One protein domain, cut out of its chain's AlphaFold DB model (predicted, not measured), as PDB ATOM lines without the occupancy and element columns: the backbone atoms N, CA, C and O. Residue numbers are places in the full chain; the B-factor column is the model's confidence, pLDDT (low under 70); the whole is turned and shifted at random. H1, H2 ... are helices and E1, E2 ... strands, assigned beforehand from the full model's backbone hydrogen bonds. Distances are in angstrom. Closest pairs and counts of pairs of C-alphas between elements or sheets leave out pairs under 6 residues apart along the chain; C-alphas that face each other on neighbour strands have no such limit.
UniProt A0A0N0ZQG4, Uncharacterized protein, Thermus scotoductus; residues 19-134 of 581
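What this domain is: This is residues 19 to 134 of the 581 residues of an uncharacterized protein of Thermus scotoductus (UniProt A0A0N0ZQG4). One helix, H1, runs through the middle of a small compact body; H2 packs on it at one side, two tiny two-stranded pairs, E1 with E4 and the hairpin of E2 and E3, lie at the opposite side, and H3, about perpendicular to both H1 and H2, crosses from H2 towards E3, where the C-alphas of Val 35 and Ala 83 are 7.2 A apart. H4 is near H1 at a further side without touching it, and two long links with no named element run along the outside. The printed part has 116 residues, with four named helices and four named strands in the order E1 E2 E3 H1 H2 H3 E4 H4; E1 and E4 are parallel, E2 and E3 antiparallel, and the class is mixed, helices and strands. The whole is compact, with a radius of gyration of the C-alphas of 13.3 A and spans of 36 by 31 by 20 A.

How they stand to each other: Start at E1, residues 19 to 21, and its parallel neighbour E4, residues 102 to 105, where N 20 and O 103 are within hydrogen-bond range at 2.8 A. Next look at E2, residues 28 to 30, and E3, residues 33 to 35, an antiparallel hairpin with N 30 and O 33 at 2.8 A. The closest C-alphas of E1 and E2 are those of Leu 20 and Val 28, 5.0 A apart. Move on to H1, residues 39 to 51: its closest C-alpha pair with E4 is Ala 49 and Leu 104, 6.4 A. With its residues 40 to 44 alone H1 touches H2, residues 56 to 64, closest at the C-alphas of Lys 40 and Leu 63, 6.4 A, at a steep tilt of 50 degrees, opposite ways. H3, residues 70 to 84, touches H1 about perpendicular at 87 degrees, closest at the C-alphas of Gly 41 and Glu 76, 6.4 A. H2 and H3 touch at the C-alphas of Ala 60 and Leu 70, 5.7 A, about perpendicular at 86 degrees. H4, residues 123 to 133, is near H1 and apart from H2 and H3. In H1, H2, H3 and H4 every O i to N i+4 pair is within hydrogen-bond range.

Where its parts are: Find C-alpha 19 at (159.664, 197.951, 248.962), where E1 begins. H1 runs 17.5 A from C-alpha 39 at (148.000, 191.616, 257.645) to C-alpha 51. H3 is 21.1 A long, H4 15.5 A and H2 11.8 A; H4 ends at C-alpha 133, (153.961, 184.059, 239.166).

The domain as a whole: The two C-alphas farthest apart are those of Lys 91 and Glu 134, 37.3 A. The printed part has no cut. The long links are residues 85 to 101 and 106 to 122. The mean pLDDT of the printed part is 85.2; look for values under 70 at residue 67, residues 106 to 109 and residues 131 to 134.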
ATOM      1  N   ALA A  19     159.793 199.139 249.793       87.88
ATOM      2  CA  ALA A  19     159.664 197.951 248.962       87.88
ATOM      3  C   ALA A  19     158.589 197.003 249.510       87.88
ATOM      4  O   ALA A  19     158.505 196.773 250.717       87.88
ATOM      5  N   LEU A  20     157.791 196.438 248.610       91.25
ATOM      6  CA  LEU A  20     156.816 195.373 248.839       91.25
ATOM      7  C   LEU A  20     157.331 194.106 248.133       91.25
ATOM      8  O   LEU A  20     157.073 193.945 246.938       91.25
ATOM      9  N   PRO A  21     158.081 193.217 248.808       89.56
ATOM     10  CA  PRO A  21     158.576 191.991 248.187       89.56
ATOM     11  C   PRO A  21     157.416 191.059 247.844       89.56
ATOM     12  O   PRO A  21     156.609 190.741 248.711       89.56
ATOM     13  N   LEU A  22     157.313 190.620 246.595       85.81
ATOM     14  CA  LEU A  22     156.228 189.746 246.156       85.81
ATOM     15  C   LEU A  22     156.383 188.313 246.687       85.81
ATOM     16  O   LEU A  22     155.386 187.690 247.048       85.81
ATOM     17  N   CYS A  23     157.617 187.805 246.731       84.75
ATOM     18  CA  CYS A  23     157.933 186.422 247.094       84.75
ATOM     19  C   CYS A  23     158.322 186.268 248.571       84.75
ATOM     20  O   CYS A  23     159.100 187.060 249.119       84.75
ATOM     21  N   GLY A  24     157.813 185.198 249.182       84.31
ATOM     22  CA  GLY A  24     157.917 184.908 250.607       84.31
ATOM     23  C   GLY A  24     156.939 185.734 251.443       84.31
ATOM     24  O   GLY A  24     156.082 186.450 250.919       84.31
ATOM     25  N   ARG A  25     157.081 185.646 252.770       90.06
ATOM     26  CA  ARG A  25     156.210 186.341 253.732       90.06
ATOM     27  C   ARG A  25     155.956 187.810 253.375       90.06
ATOM     28  O   ARG A  25     156.899 188.612 253.380       90.06
ATOM     29  N   ALA A  26     154.680 188.157 253.197       90.50
ATOM     30  CA  ALA A  26     154.221 189.510 252.896       90.50
ATOM     31  C   ALA A  26     154.687 190.518 253.958       90.50
ATOM     32  O   ALA A  26     154.452 190.337 255.158       90.50
ATOM     33  N   ARG A  27     155.358 191.585 253.512       92.00
ATOM     34  CA  ARG A  27     155.970 192.603 254.378       92.00
ATOM     35  C   ARG A  27     156.261 193.890 253.610       92.00
ATOM     36  O   ARG A  27     156.291 193.897 252.387       92.00
ATOM     37  N   VAL A  28     156.524 194.975 254.332       92.56
ATOM     38  CA  VAL A  28     157.060 196.213 253.746       92.56
ATOM     39  C   VAL A  28     158.463 196.435 254.279       92.56
ATOM     40  O   VAL A  28     158.678 196.362 255.487       92.56
ATOM     41  N   LEU A  29     159.412 196.723 253.392       90.81
ATOM     42  CA  LEU A  29     160.799 196.999 253.739       90.81
ATOM     43  C   LEU A  29     161.129 198.475 253.523       90.81
ATOM     44  O   LEU A  29     160.811 199.060 252.489       90.81
ATOM     45  N   TYR A  30     161.825 199.060 254.490       88.94
ATOM     46  CA  TYR A  30     162.434 200.378 254.398       88.94
ATOM     47  C   TYR A  30     163.910 200.271 254.761       88.94
ATOM     48  O   TYR A  30     164.243 199.885 255.881       88.94
ATOM     49  N   GLN A  31     164.801 200.565 253.808       82.44
ATOM     50  CA  GLN A  31     166.255 200.414 253.990       82.44
ATOM     51  C   GLN A  31     166.640 199.021 254.540       82.44
ATOM     52  O   GLN A  31     167.455 198.895 255.453       82.44
ATOM     53  N   GLY A  32     165.986 197.969 254.035       78.31
ATOM     54  CA  GLY A  32     166.196 196.580 254.464       78.31
ATOM     55  C   GLY A  32     165.559 196.193 255.808       78.31
ATOM     56  O   GLY A  32     165.643 195.031 256.195       78.31
ATOM     57  N   LYS A  33     164.898 197.119 256.516       86.38
ATOM     58  CA  LYS A  33     164.189 196.845 257.777       86.38
ATOM     59  C   LYS A  33     162.687 196.721 257.557       86.38
ATOM     60  O   LYS A  33     162.096 197.512 256.828       86.38
ATOM     61  N   GLU A  34     162.064 195.753 258.220       90.62
ATOM     62  CA  GLU A  34     160.619 195.531 258.130       90.62
ATOM     63  C   GLU A  34     159.827 196.609 258.885       90.62
ATOM     64  O   GLU A  34     160.058 196.869 260.068       90.62
ATOM     65  N   VAL A  35     158.855 197.208 258.198       91.12
ATOM     66  CA  VAL A  35     157.846 198.087 258.793       91.12
ATOM     67  C   VAL A  35     156.706 197.217 259.309       91.12
ATOM     68  O   VAL A  35     156.074 196.483 258.549       91.12
ATOM     69  N   ARG A  36     156.422 197.296 260.614       89.94
ATOM     70  CA  ARG A  36     155.350 196.509 261.233       89.94
ATOM     71  C   ARG A  36     153.983 197.020 260.793       89.94
ATOM     72  O   ARG A  36     153.548 198.087 261.216       89.94
ATOM     73  N   LEU A  37     153.297 196.213 259.991       91.88
ATOM     74  CA  LEU A  37     151.947 196.464 259.503       91.88
ATOM     75  C   LEU A  37     151.014 195.314 259.877       91.88
ATOM     76  O   LEU A  37     151.449 194.187 260.117       91.88
ATOM     77  N   SER A  38     149.712 195.597 259.925       91.31
ATOM     78  CA  SER A  38     148.714 194.536 260.057       91.31
ATOM     79  C   SER A  38     148.650 193.716 258.761       91.31
ATOM     80  O   SER A  38     148.917 194.240 257.676       91.31
ATOM     81  N   ARG A  39     148.223 192.447 258.843       90.69
ATOM     82  CA  ARG A  39     148.000 191.616 257.645       90.69
ATOM     83  C   ARG A  39     146.993 192.249 256.674       90.69
ATOM     84  O   ARG A  39     147.184 192.162 255.471       90.69
ATOM     85  N   LYS A  40     145.966 192.945 257.182       92.50
ATOM     86  CA  LYS A  40     144.972 193.660 256.354       92.50
ATOM     87  C   LYS A  40     145.559 194.898 255.678       92.50
ATOM     88  O   LYS A  40     145.248 195.162 254.523       92.50
ATOM     89  N   GLY A  41     146.429 195.625 256.376       92.25
ATOM     90  CA  GLY A  41     147.174 196.746 255.813       92.25
ATOM     91  C   GLY A  41     148.134 196.294 254.712       92.25
ATOM     92  O   GLY A  41     148.170 196.909 253.653       92.25
ATOM     93  N   LEU A  42     148.847 195.182 254.922       93.62
ATOM     94  CA  LEU A  42     149.684 194.554 253.896       93.62
ATOM     95  C   LEU A  42     148.847 194.118 252.692       93.62
ATOM     96  O   LEU A  42     149.141 194.529 251.575       93.62
ATOM     97  N   ALA A  43     147.771 193.364 252.923       92.62
ATOM     98  CA  ALA A  43     146.864 192.915 251.874       92.62
ATOM     99  C   ALA A  43     146.321 194.071 251.023       92.62
ATOM    100  O   ALA A  43     146.335 193.981 249.801       92.62
ATOM    101  N   LEU A  44     145.928 195.185 251.647       94.69
ATOM    102  CA  LEU A  44     145.499 196.392 250.938       94.69
ATOM    103  C   LEU A  44     146.597 196.932 250.013       94.69
ATOM    104  O   LEU A  44     146.320 197.243 248.856       94.69
ATOM    105  N   LEU A  45     147.831 197.055 250.507       93.69
ATOM    106  CA  LEU A  45     148.946 197.593 249.722       93.69
ATOM    107  C   LEU A  45     149.323 196.672 248.558       93.69
ATOM    108  O   LEU A  45     149.480 197.160 247.443       93.69
ATOM    109  N   TYR A  46     149.422 195.358 248.787       91.75
ATOM    110  CA  TYR A  46     149.697 194.393 247.718       91.75
ATOM    111  C   TYR A  46     148.570 194.345 246.686       91.75
ATOM    112  O   TYR A  46     148.853 194.297 245.492       91.75
ATOM    113  N   TYR A  47     147.310 194.426 247.120       90.19
ATOM    114  CA  TYR A  47     146.171 194.476 246.206       90.19
ATOM    115  C   TYR A  47     146.239 195.709 245.305       90.19
ATOM    116  O   TYR A  47     146.162 195.587 244.090       90.19
ATOM    117  N   LEU A  48     146.469 196.898 245.872       89.38
ATOM    118  CA  LEU A  48     146.623 198.125 245.081       89.38
ATOM    119  C   LEU A  48     147.857 198.100 244.170       89.38
ATOM    120  O   LEU A  48     147.838 198.724 243.112       89.38
ATOM    121  N   ALA A  49     148.924 197.412 244.578       85.00
ATOM    122  CA  ALA A  49     150.136 197.269 243.781       85.00
ATOM    123  C   ALA A  49     149.957 196.339 242.572       85.00
ATOM    124  O   ALA A  49     150.560 196.588 241.534       85.00
ATOM    125  N   LEU A  50     149.155 195.280 242.713       81.69
ATOM    126  CA  LEU A  50     148.957 194.251 241.686       81.69
ATOM    127  C   LEU A  50     147.726 194.503 240.803       81.69
ATOM    128  O   LEU A  50     147.760 194.218 239.610       81.69
ATOM    129  N   GLU A  51     146.645 195.032 241.378       81.62
ATOM    130  CA  GLU A  51     145.340 195.204 240.718       81.62
ATOM    131  C   GLU A  51     145.018 196.674 240.394       81.62
ATOM    132  O   GLU A  51     144.059 196.954 239.671       81.62
ATOM    133  N   GLY A  52     145.802 197.619 240.926       79.88
ATOM    134  CA  GLY A  52     145.644 199.047 240.659       79.88
ATOM    135  C   GLY A  52     144.619 199.772 241.548       79.88
ATOM    136  O   GLY A  52     144.183 199.259 242.589       79.88
ATOM    137  N   PRO A  53     144.224 201.011 241.179       84.75
ATOM    138  CA  PRO A  53     143.286 201.837 241.912       84.75
ATOM    139  C   PRO A  53     141.949 201.147 242.152       84.75
ATOM    140  O   PRO A  53     141.226 200.788 241.224       84.75
ATOM    141  N   THR A  54     141.590 201.012 243.424       83.25
ATOM    142  CA  THR A  54     140.416 200.246 243.846       83.25
ATOM    143  C   THR A  54     139.517 201.084 244.745       83.25
ATOM    144  O   THR A  54     139.992 201.829 245.605       83.25
ATOM    145  N   SER A  55     138.198 200.976 244.547       87.38
ATOM    146  CA  SER A  55     137.239 201.727 245.354       87.38
ATOM    147  C   SER A  55     137.269 201.300 246.820       87.38
ATOM    148  O   SER A  55     137.498 200.133 247.154       87.38
ATOM    149  N   ARG A  56     136.982 202.241 247.721       90.69
ATOM    150  CA  ARG A  56     136.941 201.975 249.168       90.69
ATOM    151  C   ARG A  56     135.902 200.915 249.521       90.69
ATOM    152  O   ARG A  56     136.164 200.073 250.374       90.69
ATOM    153  N   ALA A  57     134.752 200.930 248.848       85.94
ATOM    154  CA  ALA A  57     133.702 199.933 249.046       85.94
ATOM    155  C   ALA A  57     134.184 198.517 248.687       85.94
ATOM    156  O   ALA A  57     133.975 197.590 249.463       85.94
ATOM    157  N   ARG A  58     134.901 198.359 247.564       83.81
ATOM    158  CA  ARG A  58     135.442 197.060 247.138       83.81
ATOM    159  C   ARG A  58     136.560 196.569 248.057       83.81
ATOM    160  O   ARG A  58     136.594 195.393 248.385       83.81
ATOM    161  N   LEU A  59     137.444 197.454 248.519       89.06
ATOM    162  CA  LEU A  59     138.484 197.083 249.491       89.06
ATOM    163  C   LEU A  59     137.895 196.702 250.855       89.06
ATOM    164  O   LEU A  59     138.400 195.790 251.507       89.06
ATOM    165  N   ALA A  60     136.832 197.381 251.291       89.31
ATOM    166  CA  ALA A  60     136.113 197.025 252.510       89.31
ATOM    167  C   ALA A  60     135.479 195.630 252.394       89.31
ATOM    168  O   ALA A  60     135.611 194.820 253.309       89.31
ATOM    169  N   ASP A  61     134.873 195.337 251.247       86.75
ATOM    170  CA  ASP A  61     134.308 194.026 250.943       86.75
ATOM    171  C   ASP A  61     135.377 192.923 250.945       86.75
ATOM    172  O   ASP A  61     135.265 191.961 251.694       86.75
ATOM    173  N   LEU A  62     136.492 193.118 250.232       86.81
ATOM    174  CA  LEU A  62     137.574 192.128 250.139       86.81
ATOM    175  C   LEU A  62     138.247 191.818 251.488       86.81
ATOM    176  O   LEU A  62     138.573 190.671 251.791       86.81
ATOM    177  N   LEU A  63     138.480 192.838 252.320       89.31
ATOM    178  CA  LEU A  63     139.237 192.692 253.572       89.31
ATOM    179  C   LEU A  63     138.372 192.295 254.777       89.31
ATOM    180  O   LEU A  63     138.906 191.843 255.801       89.31
ATOM    181  N   TYR A  64     137.059 192.525 254.715       89.06
ATOM    182  CA  TYR A  64     136.143 192.338 255.848       89.06
ATOM    183  C   TYR A  64     134.880 191.529 255.510       89.06
ATOM    184  O   TYR A  64     134.125 191.218 256.424       89.06
ATOM    185  N   GLY A  65     134.669 191.154 254.246       81.12
ATOM    186  CA  GLY A  65     133.560 190.316 253.781       81.12
ATOM    187  C   GLY A  65     132.241 191.053 253.531       81.12
ATOM    188  O   GLY A  65     131.234 190.400 253.278       81.12
ATOM    189  N   HIS A  66     132.208 192.385 253.662       79.94
ATOM    190  CA  HIS A  66     131.027 193.191 253.340       79.94
ATOM    191  C   HIS A  66     131.377 194.655 253.012       79.94
ATOM    192  O   HIS A  66     132.114 195.329 253.740       79.94
ATOM    193  N   GLY A  67     130.768 195.204 251.956       67.56
ATOM    194  CA  GLY A  67     130.998 196.582 251.486       67.56
ATOM    195  C   GLY A  67     130.617 197.708 252.466       67.56
ATOM    196  O   GLY A  67     131.049 198.848 252.297       67.56
ATOM    197  N   SER A  68     129.860 197.412 253.531       74.62
ATOM    198  CA  SER A  68     129.525 198.369 254.600       74.62
ATOM    199  C   SER A  68     130.640 198.555 255.643       74.62
ATOM    200  O   SER A  68     130.541 199.435 256.499       74.62
ATOM    201  N   ALA A  69     131.743 197.799 255.562       82.62
ATOM    202  CA  ALA A  69     132.883 197.883 256.483       82.62
ATOM    203  C   ALA A  69     133.780 199.131 256.295       82.62
ATOM    204  O   ALA A  69     134.958 199.124 256.661       82.62
ATOM    205  N   LEU A  70     133.251 200.235 255.754       86.06
ATOM    206  CA  LEU A  70     134.010 201.464 255.476       86.06
ATOM    207  C   LEU A  70     134.632 202.085 256.734       86.06
ATOM    208  O   LEU A  70     135.710 202.679 256.660       86.06
ATOM    209  N   GLN A  71     133.985 201.924 257.891       86.88
ATOM    210  CA  GLN A  71     134.523 202.393 259.167       86.88
ATOM    211  C   GLN A  71     135.769 201.596 259.582       86.88
ATOM    212  O   GLN A  71     136.759 202.188 260.010       86.88
ATOM    213  N   ASN A  72     135.764 200.275 259.376       88.75
ATOM    214  CA  ASN A  72     136.920 199.417 259.644       88.75
ATOM    215  C   ASN A  72     138.076 199.756 258.698       88.75
ATOM    216  O   ASN A  72     139.210 199.923 259.145       88.75
ATOM    217  N   LEU A  73     137.768 199.960 257.413       89.88
ATOM    218  CA  LEU A  73     138.749 200.414 256.430       89.88
ATOM    219  C   LEU A  73     139.341 201.777 256.821       89.88
ATOM    220  O   LEU A  73     140.547 201.972 256.730       89.88
ATOM    221  N   ARG A  74     138.529 202.725 257.307       89.94
ATOM    222  CA  ARG A  74     139.014 204.038 257.765       89.94
ATOM    223  C   ARG A  74     140.002 203.919 258.927       89.94
ATOM    224  O   ARG A  74     141.012 204.623 258.923       89.94
ATOM    225  N   VAL A  75     139.729 203.042 259.894       90.75
ATOM    226  CA  VAL A  75     140.652 202.755 261.005       90.75
ATOM    227  C   VAL A  75     141.950 202.145 260.479       90.75
ATOM    228  O   VAL A  75     143.030 202.549 260.908       90.75
ATOM    229  N   GLU A  76     141.870 201.230 259.515       92.31
ATOM    230  CA  GLU A  76     143.052 200.586 258.939       92.31
ATOM    231  C   GLU A  76     143.928 201.563 258.142       92.31
ATOM    232  O   GLU A  76     145.146 201.576 258.303       92.31
ATOM    233  N   LEU A  77     143.322 202.473 257.374       91.88
ATOM    234  CA  LEU A  77     144.045 203.553 256.691       91.88
ATOM    235  C   LEU A  77     144.728 204.506 257.682       91.88
ATOM    236  O   LEU A  77     145.839 204.969 257.428       91.88
ATOM    237  N   HIS A  78     144.097 204.774 258.830       88.94
ATOM    238  CA  HIS A  78     144.725 205.561 259.890       88.94
ATOM    239  C   HIS A  78     145.921 204.826 260.515       88.94
ATOM    240  O   HIS A  78     146.964 205.439 260.730       88.94
ATOM    241  N   ARG A  79     145.809 203.511 260.751       90.75
ATOM    242  CA  ARG A  79     146.916 202.672 261.248       90.75
ATOM    243  C   ARG A  79     148.088 202.622 260.275       90.75
ATOM    244  O   ARG A  79     149.227 202.727 260.717       90.75
ATOM    245  N   LEU A  80     147.817 202.518 258.973       91.75
ATOM    246  CA  LEU A  80     148.842 202.638 257.935       91.75
ATOM    247  C   LEU A  80     149.552 203.994 258.047       91.75
ATOM    248  O   LEU A  80     150.776 204.034 258.118       91.75
ATOM    249  N   GLY A  81     148.797 205.089 258.174       87.88
ATOM    250  CA  GLY A  81     149.368 206.423 258.377       87.88
ATOM    251  C   GLY A  81     150.293 206.531 259.597       87.88
ATOM    252  O   GLY A  81     151.379 207.099 259.503       87.88
ATOM    253  N   GLN A  82     149.897 205.932 260.724       89.62
ATOM    254  CA  GLN A  82     150.721 205.870 261.938       89.62
ATOM    255  C   GLN A  82     152.001 205.053 261.724       89.62
ATOM    256  O   GLN A  82     153.081 205.484 262.118       89.62
ATOM    257  N   ALA A  83     151.902 203.894 261.067       88.00
ATOM    258  CA  ALA A  83     153.040 203.002 260.860       88.00
ATOM    259  C   ALA A  83     154.103 203.581 259.911       88.00
ATOM    260  O   ALA A  83     155.294 203.365 260.123       88.00
ATOM    261  N   PHE A  84     153.687 204.338 258.894       87.44
ATOM    262  CA  PHE A  84     154.604 205.033 257.985       87.44
ATOM    263  C   PHE A  84     155.044 206.414 258.496       87.44
ATOM    264  O   PHE A  84     155.884 207.053 257.865       87.44
ATOM    265  N   GLY A  85     154.476 206.899 259.607       84.44
ATOM    266  CA  GLY A  85     154.733 208.243 260.137       84.44
ATOM    267  C   GLY A  85     154.296 209.375 259.197       84.44
ATOM    268  O   GLY A  85     154.745 210.509 259.351       84.44
ATOM    269  N   ARG A  86     153.453 209.073 258.200       85.81
ATOM    270  CA  ARG A  86     152.968 210.015 257.184       85.81
ATOM    271  C   ARG A  86     151.624 209.581 256.627       85.81
ATOM    272  O   ARG A  86     151.274 208.407 256.663       85.81
ATOM    273  N   GLU A  87     150.876 210.524 256.070       84.31
ATOM    274  CA  GLU A  87     149.618 210.208 255.398       84.31
ATOM    275  C   GLU A  87     149.887 209.363 254.139       84.31
ATOM    276  O   GLU A  87     150.598 209.793 253.232       84.31
ATOM    277  N   VAL A  88     149.352 208.136 254.110       86.75
ATOM    278  CA  VAL A  88     149.572 207.203 252.991       86.75
ATOM    279  C   VAL A  88     148.691 207.552 251.797       86.75
ATOM    280  O   VAL A  88     149.152 207.526 250.662       86.75
ATOM    281  N   PHE A  89     147.440 207.921 252.063       90.25
ATOM    282  CA  PHE A  89     146.444 208.277 251.059       90.25
ATOM    283  C   PHE A  89     145.819 209.621 251.437       90.25
ATOM    284  O   PHE A  89     145.435 209.768 252.600       90.25
ATOM    285  N   PRO A  90     145.662 210.577 250.504       85.75
ATOM    286  CA  PRO A  90     144.992 211.844 250.779       85.75
ATOM    287  C   PRO A  90     143.595 211.665 251.385       85.75
ATOM    288  O   PRO A  90     142.842 210.752 251.014       85.75
ATOM    289  N   LYS A  91     143.205 212.573 252.289       82.56
ATOM    290  CA  LYS A  91     141.856 212.583 252.876       82.56
ATOM    291  C   LYS A  91     140.776 212.563 251.794       82.56
ATOM    292  O   LYS A  91     140.719 213.438 250.939       82.56
ATOM    293  N   GLY A  92     139.887 211.577 251.884       81.25
ATOM    294  CA  GLY A  92     138.753 211.433 250.970       81.25
ATOM    295  C   GLY A  92     139.080 210.796 249.618       81.25
ATOM    296  O   GLY A  92     138.180 210.709 248.793       81.25
ATOM    297  N   GLN A  93     140.310 210.317 249.384       84.69
ATOM    298  CA  GLN A  93     140.640 209.624 248.138       84.69
ATOM    299  C   GLN A  93     139.791 208.348 247.970       84.69
ATOM    300  O   GLN A  93     139.776 207.479 248.852       84.69
ATOM    301  N   ASP A  94     139.097 208.261 246.834       85.38
ATOM    302  CA  ASP A  94     138.371 207.096 246.325       85.38
ATOM    303  C   ASP A  94     138.301 207.212 244.786       85.38
ATOM    304  O   ASP A  94     137.804 208.231 244.298       85.38
ATOM    305  N   PRO A  95     138.819 206.251 243.997       86.25
ATOM    306  CA  PRO A  95     139.506 205.020 244.396       86.25
ATOM    307  C   PRO A  95     140.864 205.270 245.064       86.25
ATOM    308  O   PRO A  95     141.594 206.200 244.713       86.25
ATOM    309  N   LEU A  96     141.225 204.410 246.019       90.31
ATOM    310  CA  LEU A  96     142.569 204.406 246.598       90.31
ATOM    311  C   LEU A  96     143.559 203.933 245.541       90.31
ATOM    312  O   LEU A  96     143.303 202.940 244.875       90.31
ATOM    313  N   SER A  97     144.678 204.637 245.391       85.88
ATOM    314  CA  SER A  97     145.752 204.299 244.448       85.88
ATOM    315  C   SER A  97     147.056 204.121 245.210       85.88
ATOM    316  O   SER A  97     147.308 204.894 246.138       85.88
ATOM    317  N   LEU A  98     147.884 203.139 244.835       89.94
ATOM    318  CA  LEU A  98     149.167 202.930 245.505       89.94
ATOM    319  C   LEU A  98     150.042 204.196 245.375       89.94
ATOM    320  O   LEU A  98     150.211 204.707 244.263       89.94
ATOM    321  N   PRO A  99     150.606 204.720 246.474       89.12
ATOM    322  CA  PRO A  99     151.479 205.883 246.401       89.12
ATOM    323  C   PRO A  99     152.803 205.583 245.684       89.12
ATOM    324  O   PRO A  99     153.384 204.520 245.872       89.12
ATOM    325  N   SER A 100     153.342 206.550 244.935       82.81
ATOM    326  CA  SER A 100     154.534 206.385 244.073       82.81
ATOM    327  C   SER A 100     155.838 206.001 244.792       82.81
ATOM    328  O   SER A 100     156.808 205.584 244.158       82.81
ATOM    329  N   TRP A 101     155.877 206.176 246.109       86.19
ATOM    330  CA  TRP A 101     157.002 205.867 246.991       86.19
ATOM    331  C   TRP A 101     156.941 204.445 247.574       86.19
ATOM    332  O   TRP A 101     157.894 204.016 248.217       86.19
ATOM    333  N   LEU A 102     155.849 203.711 247.342       89.75
ATOM    334  CA  LEU A 102     155.746 202.270 247.572       89.75
ATOM    335  C   LEU A 102     155.923 201.548 246.237       89.75
ATOM    336  O   LEU A 102     155.224 201.850 245.271       89.75
ATOM    337  N   LYS A 103     156.849 200.591 246.174       86.25
ATOM    338  CA  LYS A 103     157.125 199.819 244.958       86.25
ATOM    339  C   LYS A 103     157.068 198.327 245.232       86.25
ATOM    340  O   LYS A 103     157.620 197.859 246.222       86.25
ATOM    341  N   LEU A 104     156.423 197.591 244.333       86.06
ATOM    342  CA  LEU A 104     156.449 196.134 244.328       86.06
ATOM    343  C   LEU A 104     157.805 195.643 243.801       86.06
ATOM    344  O   LEU A 104     158.259 196.097 242.752       86.06
ATOM    345  N   GLU A 105     158.432 194.709 244.512       83.69
ATOM    346  CA  GLU A 105     159.667 194.041 244.095       83.69
ATOM    347  C   GLU A 105     159.374 192.569 243.795       83.69
ATOM    348  O   GLU A 105     159.022 191.799 244.685       83.69
ATOM    349  N   ALA A 106     159.511 192.171 242.529       68.31
ATOM    350  CA  ALA A 106     159.181 190.818 242.074       68.31
ATOM    351  C   ALA A 106     160.283 189.774 242.355       68.31
ATOM    352  O   ALA A 106     160.055 188.581 242.185       68.31
ATOM    353  N   SER A 107     161.481 190.198 242.767       60.12
ATOM    354  CA  SER A 107     162.614 189.310 243.047       60.12
ATOM    355  C   SER A 107     162.592 188.798 244.490       60.12
ATOM    356  O   SER A 107     162.583 189.596 245.426       60.12
ATOM    357  N   GLY A 108     162.657 187.480 244.686       65.06
ATOM    358  CA  GLY A 108     162.783 186.867 246.009       65.06
ATOM    359  C   GLY A 108     162.678 185.340 245.978       65.06
ATOM    360  O   GLY A 108     162.552 184.738 244.916       65.06
ATOM    361  N   HIS A 109     162.729 184.723 247.158       62.81
ATOM    362  CA  HIS A 109     162.543 183.282 247.358       62.81
ATOM    363  C   HIS A 109     161.320 183.034 248.255       62.81
ATOM    364  O   HIS A 109     161.077 183.812 249.179       62.81
ATOM    365  N   GLY A 110     160.583 181.950 247.998       74.31
ATOM    366  CA  GLY A 110     159.355 181.581 248.717       74.31
ATOM    367  C   GLY A 110     158.080 181.797 247.895       74.31
ATOM    368  O   GLY A 110     158.126 182.355 246.798       74.31
ATOM    369  N   GLU A 111     156.941 181.347 248.423       81.44
ATOM    370  CA  GLU A 111     155.638 181.486 247.758       81.44
ATOM    371  C   GLU A 111     155.216 182.958 247.661       81.44
ATOM    372  O   GLU A 111     155.458 183.751 248.574       81.44
ATOM    373  N   ALA A 112     154.580 183.349 246.555       84.81
ATOM    374  CA  ALA A 112     154.091 184.716 246.407       84.81
ATOM    375  C   ALA A 112     153.004 185.027 247.453       84.81
ATOM    376  O   ALA A 112     152.078 184.236 247.652       84.81
ATOM    377  N   LEU A 113     153.106 186.197 248.095       89.00
ATOM    378  CA  LEU A 113     152.141 186.707 249.082       89.00
ATOM    379  C   LEU A 113     151.884 185.776 250.284       89.00
ATOM    380  O   LEU A 113     150.782 185.760 250.835       89.00
ATOM    381  N   GLU A 114     152.888 185.003 250.695       88.44
ATOM    382  CA  GLU A 114     152.799 184.091 251.841       88.44
ATOM    383  C   GLU A 114     152.271 184.803 253.106       88.44
ATOM    384  O   GLU A 114     152.791 185.847 253.531       88.44
ATOM    385  N   GLY A 115     151.226 184.234 253.714       87.56
ATOM    386  CA  GLY A 115     150.580 184.723 254.936       87.56
ATOM    387  C   GLY A 115     149.399 185.684 254.729       87.56
ATOM    388  O   GLY A 115     148.868 186.203 255.722       87.56
ATOM    389  N   LEU A 116     148.999 185.957 253.479       90.62
ATOM    390  CA  LEU A 116     147.819 186.770 253.141       90.62
ATOM    391  C   LEU A 116     146.586 185.951 252.729       90.62
ATOM    392  O   LEU A 116     145.516 186.525 252.535       90.62
ATOM    393  N   GLU A 117     146.709 184.633 252.624       88.06
ATOM    394  CA  GLU A 117     145.685 183.723 252.108       88.06
ATOM    395  C   GLU A 117     144.423 183.718 252.986       88.06
ATOM    396  O   GLU A 117     143.303 183.632 252.492       88.06
ATOM    397  N   GLU A 118     144.603 183.871 254.299       85.62
ATOM    398  CA  GLU A 118     143.527 183.874 255.301       85.62
ATOM    399  C   GLU A 118     142.918 185.272 255.544       85.62
ATOM    400  O   GLU A 118     142.105 185.470 256.452       85.62
ATOM    401  N   VAL A 119     143.339 186.295 254.790       86.00
ATOM    402  CA  VAL A 119     142.891 187.673 255.020       86.00
ATOM    403  C   VAL A 119     141.573 187.940 254.298       86.00
ATOM    404  O   VAL A 119     141.546 188.226 253.105       86.00
ATOM    405  N   GLY A 120     140.469 187.939 255.048       82.94
ATOM    406  CA  GLY A 120     139.155 188.272 254.488       82.94
ATOM    407  C   GLY A 120     138.747 187.271 253.405       82.94
ATOM    408  O   GLY A 120     138.810 186.069 253.635       82.94
ATOM    409  N   SER A 121     138.345 187.764 252.233       83.62
ATOM    410  CA  SER A 121     137.978 186.939 251.074       83.62
ATOM    411  C   SER A 121     139.090 186.863 250.016       83.62
ATOM    412  O   SER A 121     138.807 186.693 248.833       83.62
ATOM    413  N   LEU A 122     140.357 187.046 250.408       84.81
ATOM    414  CA  LEU A 122     141.485 187.142 249.471       84.81
ATOM    415  C   LEU A 122     142.093 185.802 249.053       84.81
ATOM    416  O   LEU A 122     142.961 185.814 248.188       84.81
ATOM    417  N   TRP A 123     141.647 184.672 249.608       83.56
ATOM    418  CA  TRP A 123     142.182 183.345 249.275       83.56
ATOM    419  C   TRP A 123     142.272 183.114 247.759       83.56
ATOM    420  O   TRP A 123     143.354 182.859 247.236       83.56
ATOM    421  N   GLU A 124     141.154 183.270 247.043       78.38
ATOM    422  CA  GLU A 124     141.091 183.063 245.590       78.38
ATOM    423  C   GLU A 124     142.030 184.010 244.839       78.38
ATOM    424  O   GLU A 124     142.763 183.586 243.950       78.38
ATOM    425  N   TRP A 125     142.081 185.277 245.255       85.38
ATOM    426  CA  TRP A 125     142.985 186.262 244.670       85.38
ATOM    427  C   TRP A 125     144.462 185.910 244.901       85.38
ATOM    428  O   TRP A 125     145.256 186.009 243.970       85.38
ATOM    429  N   VAL A 126     144.853 185.459 246.101       86.62
ATOM    430  CA  VAL A 126     146.240 185.039 246.368       86.62
ATOM    431  C   VAL A 126     146.617 183.833 245.509       86.62
ATOM    432  O   VAL A 126     147.711 183.814 244.944       86.62
ATOM    433  N   GLN A 127     145.714 182.861 245.351       81.75
ATOM    434  CA  GLN A 127     145.952 181.715 244.467       81.75
ATOM    435  C   GLN A 127     146.070 182.140 242.999       81.75
ATOM    436  O   GLN A 127     146.967 181.671 242.301       81.75
ATOM    437  N   GLU A 128     145.246 183.084 242.533       73.81
ATOM    438  CA  GLU A 128     145.405 183.667 241.197       73.81
ATOM    439  C   GLU A 128     146.763 184.357 241.031       73.81
ATOM    440  O   GLU A 128     147.427 184.158 240.016       73.81
ATOM    441  N   VAL A 129     147.200 185.159 242.009       77.62
ATOM    442  CA  VAL A 129     148.510 185.825 241.966       77.62
ATOM    443  C   VAL A 129     149.632 184.790 241.918       77.62
ATOM    444  O   VAL A 129     150.548 184.926 241.113       77.62
ATOM    445  N   ARG A 130     149.553 183.722 242.715       83.00
ATOM    446  CA  ARG A 130     150.533 182.629 242.677       83.00
ATOM    447  C   ARG A 130     150.570 181.953 241.322       83.00
ATOM    448  O   ARG A 130     151.648 181.852 240.762       83.00
ATOM    449  N   ALA A 131     149.424 181.607 240.748       69.81
ATOM    450  CA  ALA A 131     149.363 181.019 239.414       69.81
ATOM    451  C   ALA A 131     149.941 181.945 238.321       69.81
ATOM    452  O   ALA A 131     150.527 181.465 237.356       69.81
ATOM    453  N   ARG A 132     149.826 183.277 238.467       68.69
ATOM    454  CA  ARG A 132     150.457 184.259 237.554       68.69
ATOM    455  C   ARG A 132     151.990 184.288 237.668       68.69
ATOM    456  O   ARG A 132     152.651 184.697 236.714       68.69
ATOM    457  N   HIS A 133     152.538 183.924 238.827       66.25
ATOM    458  CA  HIS A 133     153.961 184.059 239.166       66.25
ATOM    459  C   HIS A 133     154.692 182.729 239.382       66.25
ATOM    460  O   HIS A 133     155.914 182.728 239.541       66.25
ATOM    461  N   GLU A 134     153.975 181.610 239.371       63.97
ATOM    462  CA  GLU A 134     154.553 180.282 239.252       63.97
ATOM    463  C   GLU A 134     155.409 180.261 237.980       63.97
ATOM    464  O   GLU A 134     155.030 180.847 236.961       63.97
TER     465      GLU A 134